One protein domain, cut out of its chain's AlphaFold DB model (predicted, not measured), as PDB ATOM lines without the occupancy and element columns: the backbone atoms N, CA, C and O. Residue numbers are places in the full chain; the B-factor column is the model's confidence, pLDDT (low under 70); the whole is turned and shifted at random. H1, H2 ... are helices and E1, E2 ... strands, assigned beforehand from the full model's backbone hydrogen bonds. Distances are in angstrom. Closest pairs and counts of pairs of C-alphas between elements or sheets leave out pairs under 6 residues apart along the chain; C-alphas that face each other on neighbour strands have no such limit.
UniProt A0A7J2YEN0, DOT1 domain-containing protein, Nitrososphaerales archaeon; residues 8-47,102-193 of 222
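Overview. This is residues 8 to 47 and 102 to 193 of the 222 residues of the protein "DOT1 domain-containing protein" of Nitrososphaerales archaeon (UniProt A0A7J2YEN0). A small parallel sheet, E3 E4 E5, is covered on one face by H2 and H3, and a long hairpin, E1 and E2, runs beside its edge strand E3. H1 packs on H2, while the hairpin's tip, residues 24 to 29, and the tail, residues 188 to 193, stick out. The 132 printed residues include four named helices and five named strands, in the order E1 E2 H1 E3 H2 E4 H3 H4 E5, of mixed class. The whole is only just compact, close to loose, with a radius of gyration of the C-alphas of 16.8 A and spans of 55 by 45 by 32 A.

Along the chain. E1, residues 9 to 21, begins at C-alpha 9 (-44.012, -21.112, 40.173) and is 36.9 A long; E2, 32 to 44, is 35.8 A. Then come H1, 110 to 119; E3, 127 to 131; H2, 137 to 144; E4, 150 to 155; H3, 158 to 171, 20.0 A; H4, 174 to 177; and E5, 180 to 184, ending at C-alpha 184 (-24.862, -34.618, 38.840).

Arrangement. E1 and E2 are antiparallel, with N 37 and O 16 3.0 A apart. The closest C-alphas of E1 and E3, Phe 17 and Val 127, are 5.7 A apart. E3 and E4 are parallel, with N 152 to O 128 at 2.8 A; E4 and E5 also, with N 183 to O 153 at 2.9 A. H2 and H3 are on the same face, at heights over the sheet of 8.6 A and 9.6 A. H1 and H2 touch at Ile 113 and Val 138, C-alphas 6.4 A apart, at a steep tilt of 65 degrees. H4 is close to H2 but not clearly touching, C-alphas 143 and 176 being 6.7 A apart. In H1, H2 and H3 every O i to N i+4 pair is within hydrogen-bond range; H4 is too short for one.

Size, cuts and confidence. C-alphas 26 and 47, the farthest apart, are 59.0 A from each other. Residues 48 to 101 are not printed, and the gap is 19.0 A. Of the links printed whole, none is long. Mean pLDDT of the printed part is 76.4; residues 8 to 47, 102 to 103, 105 and 187 to 193 are under 70.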
ATOM      1  N   LEU A   8     -47.467 -23.333  42.478       37.44
ATOM      2  CA  LEU A   8     -46.109 -23.699  42.078       37.44
ATOM      3  C   LEU A   8     -45.660 -22.778  40.934       37.44
ATOM      4  O   LEU A   8     -46.197 -22.843  39.825       37.44
ATOM      5  N   ILE A   9     -44.693 -21.902  41.203       42.72
ATOM      6  CA  ILE A   9     -44.012 -21.112  40.173       42.72
ATOM      7  C   ILE A   9     -42.696 -21.822  39.865       42.72
ATOM      8  O   ILE A   9     -41.754 -21.762  40.651       42.72
ATOM      9  N   GLN A  10     -42.622 -22.491  38.715       45.34
ATOM     10  CA  GLN A  10     -41.363 -23.052  38.243       45.34
ATOM     11  C   GLN A  10     -40.599 -21.964  37.479       45.34
ATOM     12  O   GLN A  10     -41.002 -21.529  36.397       45.34
ATOM     13  N   PHE A  11     -39.491 -21.500  38.056       45.88
ATOM     14  CA  PHE A  11     -38.575 -20.596  37.373       45.88
ATOM     15  C   PHE A  11     -37.645 -21.415  36.485       45.88
ATOM     16  O   PHE A  11     -36.742 -22.089  36.971       45.88
ATOM     17  N   VAL A  12     -37.839 -21.339  35.168       50.00
ATOM     18  CA  VAL A  12     -36.838 -21.846  34.228       50.00
ATOM     19  C   VAL A  12     -35.851 -20.716  33.973       50.00
ATOM     20  O   VAL A  12     -36.090 -19.818  33.161       50.00
ATOM     21  N   MET A  13     -34.741 -20.732  34.709       52.28
ATOM     22  CA  MET A  13     -33.632 -19.824  34.442       52.28
ATOM     23  C   MET A  13     -32.858 -20.339  33.231       52.28
ATOM     24  O   MET A  13     -31.995 -21.207  33.343       52.28
ATOM     25  N   VAL A  14     -33.155 -19.784  32.056       55.31
ATOM     26  CA  VAL A  14     -32.360 -20.054  30.860       55.31
ATOM     27  C   VAL A  14     -31.179 -19.090  30.851       55.31
ATOM     28  O   VAL A  14     -31.310 -17.917  30.492       55.31
ATOM     29  N   VAL A  15     -30.010 -19.590  31.244       57.03
ATOM     30  CA  VAL A  15     -28.753 -18.854  31.080       57.03
ATOM     31  C   VAL A  15     -28.234 -19.123  29.676       57.03
ATOM     32  O   VAL A  15     -27.826 -20.239  29.352       57.03
ATOM     33  N   MET A  16     -28.275 -18.102  28.823       51.50
ATOM     34  CA  MET A  16     -27.797 -18.198  27.448       51.50
ATOM     35  C   MET A  16     -26.434 -17.528  27.341       51.50
ATOM     36  O   MET A  16     -26.290 -16.331  27.606       51.50
ATOM     37  N   PHE A  17     -25.443 -18.294  26.897       45.91
ATOM     38  CA  PHE A  17     -24.129 -17.768  26.546       45.91
ATOM     39  C   PHE A  17     -24.031 -17.671  25.030       45.91
ATOM     40  O   PHE A  17     -24.095 -18.694  24.343       45.91
ATOM     41  N   ASN A  18     -23.853 -16.454  24.514       46.03
ATOM     42  CA  ASN A  18     -23.449 -16.266  23.126       46.03
ATOM     43  C   ASN A  18     -21.966 -15.882  23.069       46.03
ATOM     44  O   ASN A  18     -21.519 -14.980  23.782       46.03
ATOM     45  N   PHE A  19     -21.224 -16.598  22.225       46.06
ATOM     46  CA  PHE A  19     -19.807 -16.378  21.965       46.06
ATOM     47  C   PHE A  19     -19.671 -15.842  20.545       46.06
ATOM     48  O   PHE A  19     -19.615 -16.617  19.586       46.06
ATOM     49  N   ASP A  20     -19.616 -14.522  20.412       50.56
ATOM     50  CA  ASP A  20     -19.377 -13.893  19.119       50.56
ATOM     51  C   ASP A  20     -17.859 -13.864  18.854       50.56
ATOM     52  O   ASP A  20     -17.085 -13.362  19.676       50.56
ATOM     53  N   ARG A  21     -17.420 -14.406  17.707       44.62
ATOM     54  CA  ARG A  21     -16.072 -14.145  17.175       44.62
ATOM     55  C   ARG A  21     -16.114 -12.805  16.457       44.62
ATOM     56  O   ARG A  21     -16.760 -12.698  15.419       44.62
ATOM     57  N   LEU A  22     -15.427 -11.806  16.996       49.38
ATOM     58  CA  LEU A  22     -15.250 -10.536  16.301       49.38
ATOM     59  C   LEU A  22     -13.995 -10.622  15.420       49.38
ATOM     60  O   LEU A  22     -12.932 -10.981  15.936       49.38
ATOM     61  N   PRO A  23     -14.091 -10.340  14.108       47.31
ATOM     62  CA  PRO A  23     -12.909 -10.215  13.270       47.31
ATOM     63  C   PRO A  23     -12.135  -8.959  13.683       47.31
ATOM     64  O   PRO A  23     -12.711  -7.877  13.785       47.31
ATOM     65  N   PHE A  24     -10.831  -9.102  13.929       50.12
ATOM     66  CA  PHE A  24      -9.940  -7.951  14.058       50.12
ATOM     67  C   PHE A  24      -9.432  -7.528  12.679       50.12
ATOM     68  O   PHE A  24      -9.124  -8.403  11.869       50.12
ATOM     69  N   PRO A  25      -9.249  -6.220  12.433       51.78
ATOM     70  CA  PRO A  25      -8.684  -5.743  11.175       51.78
ATOM     71  C   PRO A  25      -7.231  -6.190  10.920       51.78
ATOM     72  O   PRO A  25      -6.833  -6.260   9.767       51.78
ATOM     73  N   ASN A  26      -6.446  -6.534  11.955       63.53
ATOM     74  CA  ASN A  26      -4.975  -6.590  11.846       63.53
ATOM     75  C   ASN A  26      -4.312  -7.894  12.350       63.53
ATOM     76  O   ASN A  26      -3.193  -7.872  12.849       63.53
ATOM     77  N   GLY A  27      -4.973  -9.047  12.227       57.06
ATOM     78  CA  GLY A  27      -4.261 -10.337  12.214       57.06
ATOM     79  C   GLY A  27      -3.642 -10.870  13.519       57.06
ATOM     80  O   GLY A  27      -2.943 -11.877  13.450       57.06
ATOM     81  N   ALA A  28      -3.908 -10.312  14.706       47.59
ATOM     82  CA  ALA A  28      -3.429 -10.925  15.952       47.59
ATOM     83  C   ALA A  28      -4.404 -10.802  17.137       47.59
ATOM     84  O   ALA A  28      -4.927  -9.732  17.431       47.59
ATOM     85  N   VAL A  29      -4.548 -11.937  17.835       48.62
ATOM     86  CA  VAL A  29      -5.270 -12.208  19.096       48.62
ATOM     87  C   VAL A  29      -6.805 -12.269  18.999       48.62
ATOM     88  O   VAL A  29      -7.503 -11.294  18.746       48.62
ATOM     89  N   PHE A  30      -7.352 -13.463  19.256       42.84
ATOM     90  CA  PHE A  30      -8.793 -13.698  19.363       42.84
ATOM     91  C   PHE A  30      -9.360 -13.005  20.612       42.84
ATOM     92  O   PHE A  30      -8.990 -13.355  21.731       42.84
ATOM     93  N   SER A  31     -10.303 -12.077  20.432       36.97
ATOM     94  CA  SER A  31     -11.128 -11.552  21.527       36.97
ATOM     95  C   SER A  31     -12.453 -12.308  21.579       36.97
ATOM     96  O   SER A  31     -13.153 -12.432  20.572       36.97
ATOM     97  N   TRP A  32     -12.791 -12.828  22.758       36.38
ATOM     98  CA  TRP A  32     -14.081 -13.453  23.026       36.38
ATOM     99  C   TRP A  32     -14.958 -12.454  23.769       36.38
ATOM    100  O   TRP A  32     -14.649 -12.071  24.896       36.38
ATOM    101  N   ARG A  33     -16.083 -12.055  23.170       37.59
ATOM    102  CA  ARG A  33     -17.118 -11.306  23.889       37.59
ATOM    103  C   ARG A  33     -18.151 -12.299  24.403       37.59
ATOM    104  O   ARG A  33     -18.891 -12.882  23.615       37.59
ATOM    105  N   ILE A  34     -18.184 -12.506  25.716       35.00
ATOM    106  CA  ILE A  34     -19.223 -13.310  26.362       35.00
ATOM    107  C   ILE A  34     -20.397 -12.378  26.641       35.00
ATOM    108  O   ILE A  34     -20.295 -11.472  27.467       35.00
ATOM    109  N   ARG A  35     -21.514 -12.577  25.940       43.41
ATOM    110  CA  ARG A  35     -22.789 -11.960  26.320       43.41
ATOM    111  C   ARG A  35     -23.594 -12.988  27.097       43.41
ATOM    112  O   ARG A  35     -24.028 -13.988  26.522       43.41
ATOM    113  N   ILE A  36     -23.761 -12.735  28.391       41.31
ATOM    114  CA  ILE A  36     -24.651 -13.505  29.257       41.31
ATOM    115  C   ILE A  36     -26.022 -12.851  29.153       41.31
ATOM    116  O   ILE A  36     -26.209 -11.719  29.593       41.31
ATOM    117  N   TRP A  37     -26.973 -13.547  28.540       50.91
ATOM    118  CA  TRP A  37     -28.372 -13.148  28.594       50.91
ATOM    119  C   TRP A  37     -29.056 -14.047  29.610       50.91
ATOM    120  O   TRP A  37     -29.249 -15.238  29.360       50.91
ATOM    121  N   ILE A  38     -29.416 -13.474  30.755       50.44
ATOM    122  CA  ILE A  38     -30.327 -14.125  31.689       50.44
ATOM    123  C   ILE A  38     -31.728 -13.720  31.247       50.44
ATOM    124  O   ILE A  38     -32.139 -12.574  31.418       50.44
ATOM    125  N   ARG A  39     -32.437 -14.639  30.587       60.53
ATOM    126  CA  ARG A  39     -33.847 -14.438  30.249       60.53
ATOM    127  C   ARG A  39     -34.677 -15.241  31.228       60.53
ATOM    128  O   ARG A  39     -34.693 -16.467  31.172       60.53
ATOM    129  N   PHE A  40     -35.367 -14.537  32.113       48.19
ATOM    130  CA  PHE A  40     -36.362 -15.155  32.970       48.19
ATOM    131  C   PHE A  40     -37.618 -15.415  32.140       48.19
ATOM    132  O   PHE A  40     -38.280 -14.481  31.691       48.19
ATOM    133  N   ALA A  41     -37.935 -16.688  31.919       50.22
ATOM    134  CA  ALA A  41     -39.269 -17.091  31.509       50.22
ATOM    135  C   ALA A  41     -39.980 -17.619  32.757       50.22
ATOM    136  O   ALA A  41     -39.762 -18.755  33.173       50.22
ATOM    137  N   ALA A  42     -40.804 -16.777  33.378       43.84
ATOM    138  CA  ALA A  42     -41.712 -17.233  34.420       43.84
ATOM    139  C   ALA A  42     -42.932 -17.873  33.743       43.84
ATOM    140  O   ALA A  42     -43.751 -17.182  33.136       43.84
ATOM    141  N   LEU A  43     -43.044 -19.199  33.820       44.19
ATOM    142  CA  LEU A  43     -44.276 -19.909  33.485       44.19
ATOM    143  C   LEU A  43     -45.102 -20.016  34.766       44.19
ATOM    144  O   LEU A  43     -44.891 -20.897  35.592       44.19
ATOM    145  N   VAL A  44     -46.025 -19.072  34.948       39.84
ATOM    146  CA  VAL A  44     -46.995 -19.127  36.047       39.84
ATOM    147  C   VAL A  44     -48.161 -20.004  35.602       39.84
ATOM    148  O   VAL A  44     -48.942 -19.615  34.730       39.84
ATOM    149  N   TRP A  45     -48.291 -21.188  36.197       36.66
ATOM    150  CA  TRP A  45     -49.496 -21.998  36.060       36.66
ATOM    151  C   TRP A  45     -50.607 -21.364  36.907       36.66
ATOM    152  O   TRP A  45     -50.499 -21.292  38.129       36.66
ATOM    153  N   HIS A  46     -51.699 -20.919  36.278       34.56
ATOM    154  CA  HIS A  46     -52.882 -20.438  36.998       34.56
ATOM    155  C   HIS A  46     -54.173 -20.953  36.342       34.56
ATOM    156  O   HIS A  46     -54.409 -20.643  35.174       34.56
ATOM    157  N   PRO A  47     -55.055 -21.687  37.054       33.25
ATOM    158  CA  PRO A  47     -56.286 -22.191  36.444       33.25
ATOM    159  C   PRO A  47     -57.348 -21.114  36.156       33.25
ATOM    160  O   PRO A  47     -58.211 -21.348  35.318       33.25
ATOM    161  N   TRP A 102     -41.234 -30.667  44.878       55.41
ATOM    162  CA  TRP A 102     -40.624 -30.143  43.641       55.41
ATOM    163  C   TRP A 102     -41.429 -30.466  42.378       55.41
ATOM    164  O   TRP A 102     -41.104 -29.987  41.288       55.41
ATOM    165  N   GLY A 103     -42.489 -31.262  42.510       59.41
ATOM    166  CA  GLY A 103     -43.330 -31.704  41.408       59.41
ATOM    167  C   GLY A 103     -42.715 -32.834  40.577       59.41
ATOM    168  O   GLY A 103     -41.545 -33.211  40.697       59.41
ATOM    169  N   SER A 104     -43.534 -33.400  39.688       72.31
ATOM    170  CA  SER A 104     -43.107 -34.478  38.793       72.31
ATOM    171  C   SER A 104     -41.943 -34.028  37.906       72.31
ATOM    172  O   SER A 104     -42.014 -32.987  37.253       72.31
ATOM    173  N   ALA A 105     -40.931 -34.886  37.738       66.25
ATOM    174  CA  ALA A 105     -39.802 -34.683  36.816       66.25
ATOM    175  C   ALA A 105     -40.203 -34.487  35.329       66.25
ATOM    176  O   ALA A 105     -39.350 -34.339  34.452       66.25
ATOM    177  N   ASN A 106     -41.502 -34.538  35.030       72.62
ATOM    178  CA  ASN A 106     -42.123 -34.372  33.725       72.62
ATOM    179  C   ASN A 106     -43.271 -33.339  33.740       72.62
ATOM    180  O   ASN A 106     -44.172 -33.449  32.908       72.62
ATOM    181  N   ALA A 107     -43.241 -32.365  34.656       81.00
ATOM    182  CA  ALA A 107     -44.318 -31.393  34.871       81.00
ATOM    183  C   ALA A 107     -44.769 -30.654  33.598       81.00
ATOM    184  O   ALA A 107     -45.962 -30.451  33.400       81.00
ATOM    185  N   LEU A 108     -43.833 -30.304  32.706       84.12
ATOM    186  CA  LEU A 108     -44.147 -29.623  31.448       84.12
ATOM    187  C   LEU A 108     -44.421 -30.611  30.309       84.12
ATOM    188  O   LEU A 108     -43.620 -31.517  30.022       84.12
ATOM    189  N   SER A 109     -45.523 -30.390  29.597       91.06
ATOM    190  CA  SER A 109     -45.830 -31.079  28.346       91.06
ATOM    191  C   SER A 109     -44.885 -30.637  27.211       91.06
ATOM    192  O   SER A 109     -44.306 -29.547  27.253       91.06
ATOM    193  N   PRO A 110     -44.713 -31.448  26.150       92.12
ATOM    194  CA  PRO A 110     -43.863 -31.069  25.022       92.12
ATOM    195  C   PRO A 110     -44.258 -29.741  24.353       92.12
ATOM    196  O   PRO A 110     -43.389 -28.946  23.999       92.12
ATOM    197  N   SER A 111     -45.555 -29.462  24.200       93.94
ATOM    198  CA  SER A 111     -46.035 -28.221  23.577       93.94
ATOM    199  C   SER A 111     -45.699 -26.985  24.418       93.94
ATOM    200  O   SER A 111     -45.305 -25.957  23.864       93.94
ATOM    201  N   GLU A 112     -45.775 -27.084  25.746       93.56
ATOM    202  CA  GLU A 112     -45.363 -26.014  26.664       93.56
ATOM    203  C   GLU A 112     -43.865 -25.740  26.574       93.56
ATOM    204  O   GLU A 112     -43.456 -24.583  26.482       93.56
ATOM    205  N   ILE A 113     -43.044 -26.791  26.501       94.56
ATOM    206  CA  ILE A 113     -41.592 -26.651  26.346       94.56
ATOM    207  C   ILE A 113     -41.256 -25.978  25.009       94.56
ATOM    208  O   ILE A 113     -40.415 -25.081  24.969       94.56
ATOM    209  N   ILE A 114     -41.925 -26.346  23.912       95.19
ATOM    210  CA  ILE A 114     -41.721 -25.699  22.604       95.19
ATOM    211  C   ILE A 114     -42.096 -24.213  22.668       95.19
ATOM    212  O   ILE A 114     -41.332 -23.367  22.193       95.19
ATOM    213  N   ARG A 115     -43.236 -23.873  23.286       95.31
ATOM    214  CA  ARG A 115     -43.658 -22.477  23.484       95.31
ATOM    215  C   ARG A 115     -42.639 -21.697  24.309       95.31
ATOM    216  O   ARG A 115     -42.259 -20.601  23.908       95.31
ATOM    217  N   MET A 116     -42.141 -22.282  25.395       95.12
ATOM    218  CA  MET A 116     -41.098 -21.693  26.233       95.12
ATOM    219  C   MET A 116     -39.820 -21.406  25.436       95.12
ATOM    220  O   MET A 116     -39.335 -20.276  25.444       95.12
ATOM    221  N   LEU A 117     -39.301 -22.395  24.697       95.06
ATOM    222  CA  LEU A 117     -38.104 -22.242  23.858       95.06
ATOM    223  C   LEU A 117     -38.296 -21.167  22.773       95.06
ATOM    224  O   LEU A 117     -37.369 -20.417  22.456       95.06
ATOM    225  N   THR A 118     -39.514 -21.056  22.241       93.62
ATOM    226  CA  THR A 118     -39.890 -20.031  21.258       93.62
ATOM    227  C   THR A 118     -39.896 -18.637  21.883       93.62
ATOM    228  O   THR A 118     -39.324 -17.704  21.319       93.62
ATOM    229  N   TRP A 119     -40.487 -18.483  23.070       93.69
ATOM    230  CA  TRP A 119     -40.562 -17.204  23.779       93.69
ATOM    231  C   TRP A 119     -39.196 -16.661  24.173       93.69
ATOM    232  O   TRP A 119     -38.929 -15.477  23.971       93.69
ATOM    233  N   VAL A 120     -38.294 -17.522  24.647       90.94
ATOM    234  CA  VAL A 120     -36.920 -17.097  24.956       90.94
ATOM    235  C   VAL A 120     -36.072 -16.881  23.695       90.94
ATOM    236  O   VAL A 120     -34.961 -16.362  23.795       90.94
ATOM    237  N   LYS A 121     -36.614 -17.185  22.504       94.75
ATOM    238  CA  LYS A 121     -35.980 -17.047  21.184       94.75
ATOM    239  C   LYS A 121     -34.639 -17.781  21.104       94.75
ATOM    240  O   LYS A 121     -33.646 -17.186  20.683       94.75
ATOM    241  N   VAL A 122     -34.621 -19.050  21.517       93.75
ATOM    242  CA  VAL A 122     -33.431 -19.909  21.412       93.75
ATOM    243  C   VAL A 122     -32.937 -19.981  19.963       93.75
ATOM    244  O   VAL A 122     -33.723 -20.121  19.026       93.75
ATOM    245  N   ARG A 123     -31.622 -19.894  19.776       94.56
ATOM    246  CA  ARG A 123     -30.928 -19.945  18.488       94.56
ATOM    247  C   ARG A 123     -29.961 -21.121  18.429       94.56
ATOM    248  O   ARG A 123     -29.478 -21.646  19.431       94.56
ATOM    249  N   LYS A 124     -29.584 -21.476  17.199       96.19
ATOM    250  CA  LYS A 124     -28.627 -22.557  16.911       96.19
ATOM    251  C   LYS A 124     -27.221 -22.316  17.472       96.19
ATOM    252  O   LYS A 124     -26.459 -23.267  17.612       96.19
ATOM    253  N   SER A 125     -26.865 -21.063  17.754       95.88
ATOM    254  CA  SER A 125     -25.587 -20.657  18.353       95.88
ATOM    255  C   SER A 125     -25.505 -20.924  19.852       95.88
ATOM    256  O   SER A 125     -24.402 -20.972  20.397       95.88
ATOM    257  N   ASP A 126     -26.650 -21.096  20.507       95.19
ATOM    258  CA  ASP A 126     -26.735 -20.926  21.950       95.19
ATOM    259  C   ASP A 126     -26.320 -22.189  22.699       95.19
ATOM    260  O   ASP A 126     -26.445 -23.315  22.201       95.19
ATOM    261  N   VAL A 127     -25.831 -21.988  23.921       95.94
ATOM    262  CA  VAL A 127     -25.649 -23.051  24.910       95.94
ATOM    263  C   VAL A 127     -26.777 -22.946  25.927       95.94
ATOM    264  O   VAL A 127     -26.943 -21.897  26.546       95.94
ATOM    265  N   PHE A 128     -27.548 -24.019  26.077       95.69
ATOM    266  CA  PHE A 128     -28.701 -24.091  26.969       95.69
ATOM    267  C   PHE A 128     -28.338 -24.794  28.276       95.69
ATOM    268  O   PHE A 128     -27.747 -25.873  28.239       95.69
ATOM    269  N   TYR A 129     -28.724 -24.209  29.406       96.19
ATOM    270  CA  TYR A 129     -28.558 -24.788  30.738       96.19
ATOM    271  C   TYR A 129     -29.924 -24.982  31.392       96.19
ATOM    272  O   TYR A 129     -30.768 -24.092  31.316       96.19
ATOM    273  N   ASP A 130     -30.115 -26.139  32.023       94.94
ATOM    274  CA  ASP A 130     -31.314 -26.498  32.782       94.94
ATOM    275  C   ASP A 130     -30.897 -26.933  34.188       94.94
ATOM    276  O   ASP A 130     -30.206 -27.947  34.345       94.94
ATOM    277  N   LEU A 131     -31.256 -26.130  35.189       93.62
ATOM    278  CA  LEU A 131     -30.934 -26.371  36.594       93.62
ATOM    279  C   LEU A 131     -32.108 -27.110  37.236       93.62
ATOM    280  O   LEU A 131     -33.219 -26.588  37.255       93.62
ATOM    281  N   GLY A 132     -31.871 -28.324  37.730       92.31
ATOM    282  CA  GLY A 132     -32.949 -29.235  38.124       92.31
ATOM    283  C   GLY A 132     -33.576 -29.925  36.913       92.31
ATOM    284  O   GLY A 132     -34.795 -29.962  36.758       92.31
ATOM    285  N   SER A 133     -32.734 -30.445  36.015       94.44
ATOM    286  CA  SER A 133     -33.177 -30.977  34.720       94.44
ATOM    287  C   SER A 133     -34.091 -32.212  34.802       94.44
ATOM    288  O   SER A 133     -34.666 -32.621  33.784       94.44
ATOM    289  N   GLY A 134     -34.227 -32.838  35.973       94.31
ATOM    290  CA  GLY A 134     -35.058 -34.008  36.219       94.31
ATOM    291  C   GLY A 134     -34.695 -35.155  35.281       94.31
ATOM    292  O   GLY A 134     -33.546 -35.577  35.176       94.31
ATOM    293  N   HIS A 135     -35.676 -35.631  34.512       94.62
ATOM    294  CA  HIS A 135     -35.465 -36.653  33.477       94.62
ATOM    295  C   HIS A 135     -34.897 -36.099  32.152       94.62
ATOM    296  O   HIS A 135     -34.899 -36.783  31.123       94.62
ATOM    297  N   GLY A 136     -34.429 -34.850  32.142       95.94
ATOM    298  CA  GLY A 136     -33.771 -34.197  31.013       95.94
ATOM    299  C   GLY A 136     -34.696 -33.902  29.834       95.94
ATOM    300  O   GLY A 136     -34.230 -33.825  28.698       95.94
ATOM    301  N   ARG A 137     -36.018 -33.798  30.040       95.88
ATOM    302  CA  ARG A 137     -36.978 -33.557  28.944       95.88
ATOM    303  C   ARG A 137     -36.713 -32.214  28.268       95.88
ATOM    304  O   ARG A 137     -36.533 -32.190  27.051       95.88
ATOM    305  N   VAL A 138     -36.640 -31.137  29.045       96.25
ATOM    306  CA  VAL A 138     -36.411 -29.779  28.533       96.25
ATOM    307  C   VAL A 138     -35.063 -29.702  27.813       96.25
ATOM    308  O   VAL A 138     -35.015 -29.282  26.660       96.25
ATOM    309  N   VAL A 139     -33.994 -30.227  28.423       97.19
ATOM    310  CA  VAL A 139     -32.647 -30.291  27.823       97.19
ATOM    311  C   VAL A 139     -32.641 -31.002  26.466       97.19
ATOM    312  O   VAL A 139     -32.065 -30.507  25.496       97.19
ATOM    313  N   ARG A 140     -33.305 -32.162  26.355       97.56
ATOM    314  CA  ARG A 140     -33.401 -32.897  25.082       97.56
ATOM    315  C   ARG A 140     -34.199 -32.112  24.042       97.56
ATOM    316  O   ARG A 140     -33.786 -32.061  22.886       97.56
ATOM    317  N   MET A 141     -35.294 -31.472  24.450       97.56
ATOM    318  CA  MET A 141     -36.127 -30.662  23.558       97.56
ATOM    319  C   MET A 141     -35.430 -29.384  23.085       97.56
ATOM    320  O   MET A 141     -35.605 -28.990  21.933       97.56
ATOM    321  N   ALA A 142     -34.572 -28.781  23.909       97.50
ATOM    322  CA  ALA A 142     -33.715 -27.678  23.483       97.50
ATOM    323  C   ALA A 142     -32.804 -28.097  22.314       97.50
ATOM    324  O   ALA A 142     -32.604 -27.323  21.379       97.50
ATOM    325  N   ILE A 143     -32.308 -29.341  22.303       97.75
ATOM    326  CA  ILE A 143     -31.509 -29.880  21.190       97.75
ATOM    327  C   ILE A 143     -32.377 -30.203  19.971       97.75
ATOM    328  O   ILE A 143     -32.003 -29.847  18.851       97.75
ATOM    329  N   THR A 144     -33.498 -30.905  20.154       97.38
ATOM    330  CA  THR A 144     -34.291 -31.416  19.024       97.38
ATOM    331  C   THR A 144     -35.151 -30.350  18.360       97.38
ATOM    332  O   THR A 144     -35.235 -30.355  17.137       97.38
ATOM    333  N   HIS A 145     -35.739 -29.433  19.132       96.25
ATOM    334  CA  HIS A 145     -36.628 -28.375  18.635       96.25
ATOM    335  C   HIS A 145     -35.972 -26.993  18.667       96.25
ATOM    336  O   HIS A 145     -36.114 -26.225  17.723       96.25
ATOM    337  N   GLY A 146     -35.220 -26.679  19.727       92.38
ATOM    338  CA  GLY A 146     -34.481 -25.411  19.815       92.38
ATOM    339  C   GLY A 146     -33.217 -25.378  18.947       92.38
ATOM    340  O   GLY A 146     -32.667 -24.311  18.686       92.38
ATOM    341  N   HIS A 147     -32.750 -26.547  18.489       96.31
ATOM    342  CA  HIS A 147     -31.545 -26.724  17.676       96.31
ATOM    343  C   HIS A 147     -30.279 -26.084  18.253       96.31
ATOM    344  O   HIS A 147     -29.370 -25.739  17.493       96.31
ATOM    345  N   VAL A 148     -30.196 -25.966  19.581       97.12
ATOM    346  CA  VAL A 148     -29.060 -25.344  20.271       97.12
ATOM    347  C   VAL A 148     -27.730 -25.978  19.883       97.12
ATOM    348  O   VAL A 148     -27.645 -27.156  19.498       97.12
ATOM    349  N   LYS A 149     -26.658 -25.197  20.020       97.56
ATOM    350  CA  LYS A 149     -25.292 -25.671  19.796       97.56
ATOM    351  C   LYS A 149     -24.947 -26.772  20.790       97.56
ATOM    352  O   LYS A 149     -24.350 -27.779  20.409       97.56
ATOM    353  N   LYS A 150     -25.330 -26.568  22.051       97.94
ATOM    354  CA  LYS A 150     -25.085 -27.480  23.168       97.94
ATOM    355  C   LYS A 150     -26.178 -27.316  24.225       97.94
ATOM    356  O   LYS A 150     -26.666 -26.207  24.419       97.94
ATOM    357  N   ALA A 151     -26.536 -28.396  24.911       97.75
ATOM    358  CA  ALA A 151     -27.416 -28.350  26.073       97.75
ATOM    359  C   ALA A 151     -26.783 -29.085  27.259       97.75
ATOM    360  O   ALA A 151     -26.111 -30.109  27.083       97.75
ATOM    361  N   VAL A 152     -26.979 -28.540  28.453       97.69
ATOM    362  CA  VAL A 152     -26.427 -29.038  29.708       97.69
ATOM    363  C   VAL A 152     -27.554 -29.161  30.727       97.69
ATOM    364  O   VAL A 152     -28.170 -28.162  31.081       97.69
ATOM    365  N   GLY A 153     -27.820 -30.383  31.186       96.81
ATOM    366  CA  GLY A 153     -28.713 -30.628  32.319       96.81
ATOM    367  C   GLY A 153     -27.914 -30.816  33.600       96.81
ATOM    368  O   GLY A 153     -26.983 -31.624  33.620       96.81
ATOM    369  N   ILE A 154     -28.263 -30.078  34.647       95.38
ATOM    370  CA  ILE A 154     -27.700 -30.229  35.989       95.38
ATOM    371  C   ILE A 154     -28.818 -30.757  36.883       95.38
ATOM    372  O   ILE A 154     -29.928 -30.228  36.872       95.38
ATOM    373  N   GLU A 155     -28.557 -31.844  37.595       93.81
ATOM    374  CA  GLU A 155     -29.525 -32.500  38.474       93.81
ATOM    375  C   GLU A 155     -28.828 -32.918  39.769       93.81
ATOM    376  O   GLU A 155     -27.707 -33.414  39.719       93.81
ATOM    377  N   HIS A 156     -29.464 -32.705  40.915       92.12
ATOM    378  CA  HIS A 156     -28.891 -33.043  42.219       92.12
ATOM    379  C   HIS A 156     -29.307 -34.451  42.670       92.12
ATOM    380  O   HIS A 156     -28.557 -35.114  43.383       92.12
ATOM    381  N   VAL A 157     -30.466 -34.948  42.216       88.75
ATOM    382  CA  VAL A 157     -30.941 -36.310  42.501       88.75
ATOM    383  C   VAL A 157     -30.297 -37.310  41.534       88.75
ATOM    384  O   VAL A 157     -30.597 -37.328  40.336       88.75
ATOM    385  N   GLU A 158     -29.435 -38.185  42.055       89.81
ATOM    386  CA  GLU A 158     -28.644 -39.133  41.255       89.81
ATOM    387  C   GLU A 158     -29.512 -40.047  40.371       89.81
ATOM    388  O   GLU A 158     -29.223 -40.213  39.183       89.81
ATOM    389  N   ASP A 159     -30.635 -40.553  40.883       90.62
ATOM    390  CA  ASP A 159     -31.536 -41.416  40.111       90.62
ATOM    391  C   ASP A 159     -32.157 -40.700  38.903       90.62
ATOM    392  O   ASP A 159     -32.215 -41.249  37.793       90.62
ATOM    393  N   ARG A 160     -32.560 -39.433  39.072       91.62
ATOM    394  CA  ARG A 160     -33.095 -38.604  37.979       91.62
ATOM    395  C   ARG A 160     -32.016 -38.331  36.930       91.62
ATOM    396  O   ARG A 160     -32.288 -38.458  35.732       91.62
ATOM    397  N   PHE A 161     -30.783 -38.063  37.361       94.25
ATOM    398  CA  PHE A 161     -29.614 -37.932  36.488       94.25
ATOM    399  C   PHE A 161     -29.330 -39.218  35.689       94.25
ATOM    400  O   PHE A 161     -29.162 -39.185  34.465       94.25
ATOM    401  N   CYS A 162     -29.313 -40.377  36.343       94.25
ATOM    402  CA  CYS A 162     -29.081 -41.660  35.687       94.25
ATOM    403  C   CYS A 162     -30.171 -41.950  34.647       94.25
ATOM    404  O   CYS A 162     -29.887 -42.310  33.493       94.25
ATOM    405  N   ARG A 163     -31.429 -41.693  35.014       94.69
ATOM    406  CA  ARG A 163     -32.582 -41.867  34.133       94.69
ATOM    407  C   ARG A 163     -32.571 -40.896  32.955       94.69
ATOM    408  O   ARG A 163     -32.858 -41.322  31.833       94.69
ATOM    409  N   SER A 164     -32.189 -39.635  33.150       95.25
ATOM    410  CA  SER A 164     -32.090 -38.648  32.066       95.25
ATOM    411  C   SER A 164     -31.060 -39.063  31.011       95.25
ATOM    412  O   SER A 164     -31.355 -39.032  29.810       95.25
ATOM    413  N   ARG A 165     -29.896 -39.583  31.432       96.69
ATOM    414  CA  ARG A 165     -28.878 -40.142  30.526       96.69
ATOM    415  C   ARG A 165     -29.386 -41.361  29.763       96.69
ATOM    416  O   ARG A 165     -29.180 -41.443  28.550       96.69
ATOM    417  N   ALA A 166     -30.040 -42.301  30.444       96.12
ATOM    418  CA  ALA A 166     -30.581 -43.504  29.811       96.12
ATOM    419  C   ALA A 166     -31.647 -43.158  28.759       96.12
ATOM    420  O   ALA A 166     -31.586 -43.633  27.623       96.12
ATOM    421  N   ILE A 167     -32.580 -42.268  29.103       96.06
ATOM    422  CA  ILE A 167     -33.614 -41.782  28.186       96.06
ATOM    423  C   ILE A 167     -32.977 -41.057  26.995       96.06
ATOM    424  O   ILE A 167     -33.362 -41.304  25.851       96.06
ATOM    425  N   ALA A 168     -31.991 -40.185  27.221       97.06
ATOM    426  CA  ALA A 168     -31.305 -39.480  26.143       97.06
ATOM    427  C   ALA A 168     -30.643 -40.443  25.152       97.06
ATOM    428  O   ALA A 168     -30.853 -40.301  23.950       97.06
ATOM    429  N   LYS A 169     -29.917 -41.458  25.641       97.56
ATOM    430  CA  LYS A 169     -29.278 -42.480  24.792       97.56
ATOM    431  C   LYS A 169     -30.279 -43.245  23.920       97.56
ATOM    432  O   LYS A 169     -29.944 -43.577  22.790       97.56
ATOM    433  N   ARG A 170     -31.486 -43.511  24.430       96.81
ATOM    434  CA  ARG A 170     -32.543 -44.241  23.703       96.81
ATOM    435  C   ARG A 170     -33.293 -43.378  22.688       96.81
ATOM    436  O   ARG A 170     -33.788 -43.898  21.700       96.81
ATOM    437  N   THR A 171     -33.419 -42.078  22.952       95.81
ATOM    438  CA  THR A 171     -34.320 -41.187  22.193       95.81
ATOM    439  C   THR A 171     -33.616 -40.243  21.225       95.81
ATOM    440  O   THR A 171     -34.259 -39.711  20.324       95.81
ATOM    441  N   LEU A 172     -32.319 -39.987  21.401       96.56
ATOM    442  CA  LEU A 172     -31.574 -39.042  20.573       96.56
ATOM    443  C   LEU A 172     -30.644 -39.746  19.587       96.56
ATOM    444  O   LEU A 172     -29.995 -40.740  19.901       96.56
ATOM    445  N   SER A 173     -30.498 -39.150  18.402       97.88
ATOM    446  CA  SER A 173     -29.493 -39.575  17.428       97.88
ATOM    447  C   SER A 173     -28.067 -39.366  17.953       97.88
ATOM    448  O   SER A 173     -27.807 -38.466  18.760       97.88
ATOM    449  N   ARG A 174     -27.095 -40.120  17.416       97.69
ATOM    450  CA  ARG A 174     -25.664 -39.964  17.754       97.69
ATOM    451  C   ARG A 174     -25.166 -38.522  17.582       97.69
ATOM    452  O   ARG A 174     -24.351 -38.058  18.375       97.69
ATOM    453  N   ARG A 175     -25.660 -37.794  16.571       97.31
ATOM    454  CA  ARG A 175     -25.309 -36.382  16.332       97.31
ATOM    455  C   ARG A 175     -25.843 -35.468  17.440       97.31
ATOM    456  O   ARG A 175     -25.125 -34.567  17.861       97.31
ATOM    457  N   ASN A 176     -27.064 -35.705  17.916       98.12
ATOM    458  CA  ASN A 176     -27.664 -34.916  18.994       98.12
ATOM    459  C   ASN A 176     -27.051 -35.247  20.359       98.12
ATOM    460  O   ASN A 176     -26.816 -34.336  21.144       98.12
ATOM    461  N   LEU A 177     -26.697 -36.512  20.611       98.06
ATOM    462  CA  LEU A 177     -26.005 -36.919  21.840       98.06
ATOM    463  C   LEU A 177     -24.661 -36.205  22.032       98.06
ATOM    464  O   LEU A 177     -24.338 -35.823  23.148       98.06
ATOM    465  N   LYS A 178     -23.911 -35.936  20.955       97.81
ATOM    466  CA  LYS A 178     -22.651 -35.165  21.023       97.81
ATOM    467  C   LYS A 178     -22.830 -33.721  21.512       97.81
ATOM    468  O   LYS A 178     -21.857 -33.094  21.915       97.81
ATOM    469  N   LYS A 179     -24.049 -33.181  21.445       98.06
ATOM    470  CA  LYS A 179     -24.386 -31.825  21.902       98.06
ATOM    471  C   LYS A 179     -24.902 -31.794  23.342       98.06
ATOM    472  O   LYS A 179     -25.197 -30.712  23.839       98.06
ATOM    473  N   LEU A 180     -25.059 -32.949  23.984       98.00
ATOM    474  CA  LEU A 180     -25.743 -33.090  25.260       98.00
ATOM    475  C   LEU A 180     -24.774 -33.519  26.355       98.00
ATOM    476  O   LEU A 180     -24.165 -34.581  26.253       98.00
ATOM    477  N   ASN A 181     -24.715 -32.744  27.433       97.75
ATOM    478  CA  ASN A 181     -24.047 -33.145  28.664       97.75
ATOM    479  C   ASN A 181     -25.055 -33.166  29.815       97.75
ATOM    480  O   ASN A 181     -25.912 -32.292  29.907       97.75
ATOM    481  N   PHE A 182     -24.909 -34.134  30.712       96.19
ATOM    482  CA  PHE A 182     -25.565 -34.112  32.015       96.19
ATOM    483  C   PHE A 182     -24.496 -34.106  33.098       96.19
ATOM    484  O   PHE A 182     -23.476 -34.785  32.948       96.19
ATOM    485  N   TYR A 183     -24.754 -33.382  34.177       95.00
ATOM    486  CA  TYR A 183     -23.944 -33.386  35.387       95.00
ATOM    487  C   TYR A 183     -24.834 -33.706  36.579       95.00
ATOM    488  O   TYR A 183     -25.974 -33.243  36.639       95.00
ATOM    489  N   VAL A 184     -24.291 -34.490  37.506       92.75
ATOM    490  CA  VAL A 184     -24.862 -34.618  38.840       92.75
ATOM    491  C   VAL A 184     -24.210 -33.560  39.721       92.75
ATOM    492  O   VAL A 184     -22.981 -33.519  39.842       92.75
ATOM    493  N   GLU A 185     -25.011 -32.655  40.270       83.44
ATOM    494  CA  GLU A 185     -24.537 -31.736  41.295       83.44
ATOM    495  C   GLU A 185     -24.456 -32.516  42.599       83.44
ATOM    496  O   GLU A 185     -25.428 -32.662  43.333       83.44
ATOM    497  N   ILE A 186     -23.273 -33.066  42.866       75.06
ATOM    498  CA  ILE A 186     -22.977 -33.574  44.196       75.06
ATOM    499  C   ILE A 186     -22.782 -32.328  45.048       75.06
ATOM    500  O   ILE A 186     -21.683 -31.764  45.073       75.06
ATOM    501  N   LEU A 187     -23.842 -31.890  45.731       62.66
ATOM    502  CA  LEU A 187     -23.703 -31.051  46.910       62.66
ATOM    503  C   LEU A 187     -22.871 -31.867  47.894       62.66
ATOM    504  O   LEU A 187     -23.391 -32.641  48.693       62.66
ATOM    505  N   LYS A 188     -21.544 -31.769  47.783       54.69
ATOM    506  CA  LYS A 188     -20.658 -32.266  48.816       54.69
ATOM    507  C   LYS A 188     -20.933 -31.380  50.014       54.69
ATOM    508  O   LYS A 188     -20.334 -30.321  50.167       54.69
ATOM    509  N   THR A 189     -21.817 -31.862  50.870       47.28
ATOM    510  CA  THR A 189     -21.923 -31.545  52.290       47.28
ATOM    511  C   THR A 189     -20.636 -31.953  53.016       47.28
ATOM    512  O   THR A 189     -20.649 -32.545  54.085       47.28
ATOM    513  N   SER A 190     -19.469 -31.615  52.470       42.91
ATOM    514  CA  SER A 190     -18.349 -31.286  53.324       42.91
ATOM    515  C   SER A 190     -18.689 -29.920  53.886       42.91
ATOM    516  O   SER A 190     -18.537 -28.912  53.200       42.91
ATOM    517  N   ILE A 191     -19.216 -29.929  55.109       48.28
ATOM    518  CA  ILE A 191     -18.896 -28.964  56.160       48.28
ATOM    519  C   ILE A 191     -17.640 -28.199  55.725       48.28
ATOM    520  O   ILE A 191     -16.539 -28.742  55.783       48.28
ATOM    521  N   PHE A 192     -17.800 -26.999  55.171       41.69
ATOM    522  CA  PHE A 192     -16.670 -26.111  54.959       41.69
ATOM    523  C   PHE A 192     -16.421 -25.483  56.329       41.69
ATOM    524  O   PHE A 192     -17.208 -24.618  56.723       41.69
ATOM    525  N   PRO A 193     -15.385 -25.882  57.098       42.75
ATOM    526  CA  PRO A 193     -14.896 -24.985  58.125       42.75
ATOM    527  C   PRO A 193     -14.526 -23.694  57.393       42.75
ATOM    528  O   PRO A 193     -13.724 -23.695  56.456       42.75
TER     529      PRO A 193